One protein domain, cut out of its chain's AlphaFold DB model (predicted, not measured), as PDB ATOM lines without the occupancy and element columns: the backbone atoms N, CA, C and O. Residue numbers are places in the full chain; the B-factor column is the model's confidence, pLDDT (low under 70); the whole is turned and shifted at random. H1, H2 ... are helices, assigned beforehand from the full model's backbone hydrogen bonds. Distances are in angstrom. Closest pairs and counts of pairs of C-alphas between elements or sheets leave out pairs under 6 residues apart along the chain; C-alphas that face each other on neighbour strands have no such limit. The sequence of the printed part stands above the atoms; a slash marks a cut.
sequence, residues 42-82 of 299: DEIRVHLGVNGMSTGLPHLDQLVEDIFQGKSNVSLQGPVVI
ATOM      1  N   ASP A  42     633.227 390.314 470.198       72.75
ATOM      2  CA  ASP A  42     632.379 390.598 469.035       72.75
ATOM      3  C   ASP A  42     632.826 391.869 468.286       72.75
ATOM      4  O   ASP A  42     632.937 391.863 467.056       72.75
ATOM      5  N   GLU A  43     633.187 392.936 469.009       70.81
ATOM      6  CA  GLU A  43     633.750 394.166 468.427       70.81
ATOM      7  C   GLU A  43     635.071 393.891 467.680       70.81
ATOM      8  O   GLU A  43     635.230 394.249 466.505       70.81
ATOM      9  N   ILE A  44     636.007 393.173 468.314       71.81
ATOM     10  CA  ILE A  44     637.260 392.737 467.677       71.81
ATOM     11  C   ILE A  44     636.960 391.851 466.459       71.81
ATOM     12  O   ILE A  44     637.592 391.989 465.409       71.81
ATOM     13  N   ARG A  45     635.975 390.958 466.560       77.31
ATOM     14  CA  ARG A  45     635.639 389.970 465.537       77.31
ATOM     15  C   ARG A  45     635.064 390.596 464.269       77.31
ATOM     16  O   ARG A  45     635.357 390.097 463.174       77.31
ATOM     17  N   VAL A  46     634.329 391.701 464.400       73.31
ATOM     18  CA  VAL A  46     633.934 392.565 463.278       73.31
ATOM     19  C   VAL A  46     635.177 393.150 462.607       73.31
ATOM     20  O   VAL A  46     635.345 392.975 461.400       73.31
ATOM     21  N   HIS A  47     636.097 393.755 463.368       68.81
ATOM     22  CA  HIS A  47     637.321 394.357 462.821       68.81
ATOM     23  C   HIS A  47     638.244 393.351 462.109       68.81
ATOM     24  O   HIS A  47     638.762 393.648 461.030       68.81
ATOM     25  N   LEU A  48     638.406 392.141 462.655       69.44
ATOM     26  CA  LEU A  48     639.172 391.054 462.028       69.44
ATOM     27  C   LEU A  48     638.510 390.519 460.740       69.44
ATOM     28  O   LEU A  48     639.200 390.026 459.840       69.44
ATOM     29  N   GLY A  49     637.179 390.626 460.652       70.88
ATOM     30  CA  GLY A  49     636.361 390.208 459.513       70.88
ATOM     31  C   GLY A  49     636.233 391.233 458.379       70.88
ATOM     32  O   GLY A  49     635.758 390.862 457.309       70.88
ATOM     33  N   VAL A  50     636.679 392.489 458.558       71.94
ATOM     34  CA  VAL A  50     636.561 393.556 457.532       71.94
ATOM     35  C   VAL A  50     637.233 393.172 456.209       71.94
ATOM     36  O   VAL A  50     636.802 393.601 455.139       71.94
ATOM     37  N   ASN A  51     638.284 392.351 456.253       69.25
ATOM     38  CA  ASN A  51     638.895 391.801 455.052       69.25
ATOM     39  C   ASN A  51     638.366 390.385 454.778       69.25
ATOM     40  O   ASN A  51     638.737 389.438 455.467       69.25
ATOM     41  N   GLY A  52     637.568 390.217 453.719       70.62
ATOM     42  CA  GLY A  52     637.040 388.911 453.294       70.62
ATOM     43  C   GLY A  52     638.096 387.888 452.843       70.62
ATOM     44  O   GLY A  52     637.767 386.725 452.638       70.62
ATOM     45  N   MET A  53     639.366 388.295 452.703       69.38
ATOM     46  CA  MET A  53     640.504 387.391 452.494       69.38
ATOM     47  C   MET A  53     641.131 386.897 453.815       69.38
ATOM     48  O   MET A  53     642.056 386.082 453.775       69.38
ATOM     49  N   SER A  54     640.665 387.371 454.978       74.25
ATOM     50  CA  SER A  54     641.009 386.785 456.279       74.25
ATOM     51  C   SER A  54     640.445 385.364 456.367       74.25
ATOM     52  O   SER A  54     639.264 385.132 456.114       74.25
ATOM     53  N   THR A  55     641.274 384.393 456.746       75.69
ATOM     54  CA  THR A  55     640.898 382.970 456.808       75.69
ATOM     55  C   THR A  55     641.170 382.379 458.185       75.69
ATOM     56  O   THR A  55     642.053 382.825 458.915       75.69
ATOM     57  N   GLY A  56     640.392 381.362 458.556       75.81
ATOM     58  CA  GLY A  56     640.571 380.640 459.815       75.81
ATOM     59  C   GLY A  56     639.959 381.303 461.053       75.81
ATOM     60  O   GLY A  56     640.066 380.716 462.122       75.81
ATOM     61  N   LEU A  57     639.269 382.444 460.916       78.00
ATOM     62  CA  LEU A  57     638.583 383.140 462.018       78.00
ATOM     63  C   LEU A  57     637.688 382.228 462.900       78.00
ATOM     64  O   LEU A  57     637.770 382.381 464.113       78.00
ATOM     65  N   PRO A  58     636.959 381.213 462.381       82.75
ATOM     66  CA  PRO A  58     636.204 380.276 463.228       82.75
ATOM     67  C   PRO A  58     637.048 379.471 464.233       82.75
ATOM     68  O   PRO A  58     636.548 379.098 465.289       82.75
ATOM     69  N   HIS A  59     638.334 379.220 463.956       78.06
ATOM     70  CA  HIS A  59     639.229 378.576 464.931       78.06
ATOM     71  C   HIS A  59     639.623 379.530 466.065       78.06
ATOM     72  O   HIS A  59     640.021 379.073 467.131       78.06
ATOM     73  N   LEU A  60     639.540 380.841 465.822       78.31
ATOM     74  CA  LEU A  60     639.785 381.890 466.807       78.31
ATOM     75  C   LEU A  60     638.525 382.122 467.657       78.31
ATOM     76  O   LEU A  60     638.638 382.215 468.873       78.31
ATOM     77  N   ASP A  61     637.342 382.080 467.037       81.56
ATOM     78  CA  ASP A  61     636.046 382.059 467.734       81.56
ATOM     79  C   ASP A  61     635.962 380.863 468.707       81.56
ATOM     80  O   ASP A  61     635.680 381.032 469.891       81.56
ATOM     81  N   GLN A  62     636.320 379.656 468.245       78.00
ATOM     82  CA  GLN A  62     636.365 378.458 469.095       78.00
ATOM     83  C   GLN A  62     637.415 378.552 470.217       78.00
ATOM     84  O   GLN A  62     637.162 378.088 471.326       78.00
ATOM     85  N   LEU A  63     638.577 379.162 469.949       78.44
ATOM     86  CA  LEU A  63     639.621 379.385 470.957       78.44
ATOM     87  C   LEU A  63     639.107 380.269 472.101       78.44
ATOM     88  O   LEU A  63     639.371 379.990 473.266       78.44
ATOM     89  N   VAL A  64     638.380 381.335 471.763       80.00
ATOM     90  CA  VAL A  64     637.844 382.296 472.730       80.00
ATOM     91  C   VAL A  64     636.719 381.674 473.560       80.00
ATOM     92  O   VAL A  64     636.734 381.804 474.782       80.00
ATOM     93  N   GLU A  65     635.823 380.893 472.948       80.38
ATOM     94  CA  GLU A  65     634.831 380.105 473.697       80.38
ATOM     95  C   GLU A  65     635.470 379.063 474.625       80.38
ATOM     96  O   GLU A  65     635.021 378.883 475.756       80.38
ATOM     97  N   ASP A  66     636.541 378.395 474.193       77.25
ATOM     98  CA  ASP A  66     637.263 377.434 475.031       77.25
ATOM     99  C   ASP A  66     637.963 378.110 476.228       77.25
ATOM    100  O   ASP A  66     638.031 377.514 477.309       77.25
ATOM    101  N   ILE A  67     638.427 379.357 476.063       80.69
ATOM    102  CA  ILE A  67     638.970 380.202 477.141       80.69
ATOM    103  C   ILE A  67     637.858 380.639 478.105       80.69
ATOM    104  O   ILE A  67     638.029 380.500 479.316       80.69
ATOM    105  N   PHE A  68     636.705 381.103 477.604       78.62
ATOM    106  CA  PHE A  68     635.552 381.463 478.446       78.62
ATOM    107  C   PHE A  68     634.957 380.259 479.189       78.62
ATOM    108  O   PHE A  68     634.430 380.406 480.284       78.62
ATOM    109  N   GLN A  69     635.093 379.050 478.641       77.00
ATOM    110  CA  GLN A  69     634.726 377.797 479.312       77.00
ATOM    111  C   GLN A  69     635.797 377.298 480.303       77.00
ATOM    112  O   GLN A  69     635.666 376.198 480.838       77.00
ATOM    113  N   GLY A  70     636.869 378.065 480.542       75.12
ATOM    114  CA  GLY A  70     637.902 377.753 481.535       75.12
ATOM    115  C   GLY A  70     638.744 376.510 481.219       75.12
ATOM    116  O   GLY A  70     639.320 375.909 482.127       75.12
ATOM    117  N   LYS A  71     638.813 376.079 479.951       77.62
ATOM    118  CA  LYS A  71     639.553 374.866 479.570       77.62
ATOM    119  C   LYS A  71     641.056 375.102 479.731       77.62
ATOM    120  O   LYS A  71     641.605 376.057 479.201       77.62
ATOM    121  N   SER A  72     641.753 374.198 480.415       63.84
ATOM    122  CA  SER A  72     643.190 374.347 480.707       63.84
ATOM    123  C   SER A  72     644.125 374.050 479.525       63.84
ATOM    124  O   SER A  72     645.292 374.428 479.559       63.84
ATOM    125  N   ASN A  73     643.623 373.390 478.474       65.00
ATOM    126  CA  ASN A  73     644.407 372.893 477.337       65.00
ATOM    127  C   ASN A  73     643.966 373.540 476.011       65.00
ATOM    128  O   ASN A  73     643.691 372.839 475.033       65.00
ATOM    129  N   VAL A  74     643.847 374.870 475.972       71.50
ATOM    130  CA  VAL A  74     643.386 375.570 474.764       71.50
ATOM    131  C   VAL A  74     644.501 375.683 473.722       71.50
ATOM    132  O   VAL A  74     645.612 376.121 474.017       71.50
ATOM    133  N   SER A  75     644.200 375.318 472.475       71.69
ATOM    134  CA  SER A  75     645.111 375.468 471.337       71.69
ATOM    135  C   SER A  75     644.346 375.821 470.064       71.69
ATOM    136  O   SER A  75     643.202 375.411 469.879       71.69
ATOM    137  N   LEU A  76     644.984 376.589 469.177       73.19
ATOM    138  CA  LEU A  76     644.421 376.924 467.869       73.19
ATOM    139  C   LEU A  76     644.262 375.655 467.024       73.19
ATOM    140  O   LEU A  76     645.248 375.054 466.601       73.19
ATOM    141  N   GLN A  77     643.011 375.296 466.737       72.69
ATOM    142  CA  GLN A  77     642.637 374.099 465.968       72.69
ATOM    143  C   GLN A  77     643.020 374.172 464.476       72.69
ATOM    144  O   GLN A  77     642.914 373.184 463.753       72.69
ATOM    145  N   GLY A  78     643.467 375.333 463.990       71.62
ATOM    146  CA  GLY A  78     643.852 375.534 462.598       71.62
ATOM    147  C   GLY A  78     644.629 376.835 462.371       71.62
ATOM    148  O   GLY A  78     644.720 377.676 463.269       71.62
ATOM    149  N   PRO A  79     645.214 377.018 461.173       70.69
ATOM    150  CA  PRO A  79     645.914 378.245 460.817       70.69
ATOM    151  C   PRO A  79     644.934 379.418 460.698       70.69
ATOM    152  O   PRO A  79     643.907 379.319 460.025       70.69
ATOM    153  N   VAL A  80     645.291 380.549 461.305       78.00
ATOM    154  CA  VAL A  80     644.542 381.809 461.219       78.00
ATOM    155  C   VAL A  80     645.384 382.835 460.468       78.00
ATOM    156  O   VAL A  80     646.552 383.052 460.794       78.00
ATOM    157  N   VAL A  81     644.794 383.468 459.457       73.62
ATOM    158  CA  VAL A  81     645.409 384.544 458.672       73.62
ATOM    159  C   VAL A  81     644.469 385.737 458.708       73.62
ATOM    160  O   VAL A  81     643.413 385.714 458.083       73.62
ATOM    161  N   ILE A  82     644.864 386.776 459.436       77.06
ATOM    162  CA  ILE A  82     644.154 388.055 459.514       77.06
ATOM    163  C   ILE A  82     644.834 389.029 458.555       77.06
ATOM    164  O   ILE A  82     646.061 389.158 458.567       77.06
TER     165      ILE A  82
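This is residues 42 to 82 of the 299 residues of an uncharacterized protein of Phytophthora parasitica CJ01A1 (UniProt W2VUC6). A helix, H2, forms the middle of a thin slab, with the shorter H1 near its first end and running back the opposite way, while the unnamed stretch 69 to 82 folds back along H2 on its other side. The printed part has 41 residues with two named helices, H1 then H2, and no named strand; the class is all helix, though just 20 residues are in named elements. It is only just compact, close to loose, with a radius of gyration of the C-alphas of 10.8 A, and only just flat, spanning 31 by 21 by 9 A.

H2, residues 57 to 68, and H1, residues 42 to 49, are close but not clearly touching, with 2 pairs of C-alphas within 8 A. Their closest C-alphas, those of Leu 57 and Gly 49, are 7.8 A apart. They run opposite ways at a shallow tilt of 23 degrees. In H1 and H2 every O i to N i+4 pair is within hydrogen-bond range.

H2 measures 16.8 A, from C-alpha 57 at (638.583, 383.140, 462.018) to C-alpha 68 at (635.552, 381.463, 478.446). H1 measures 10.3 A and begins at C-alpha 42, (632.379, 390.598, 469.035).

The two C-alphas farthest apart, those of Gly 52 and Ser 72, are 31.6 A apart. The printed part has no cut, and the link from H1 to H2 is short. Mean pLDDT of the printed part is 74.5; residues 47 to 48, 51, 53 and 72 to 73 are under 70.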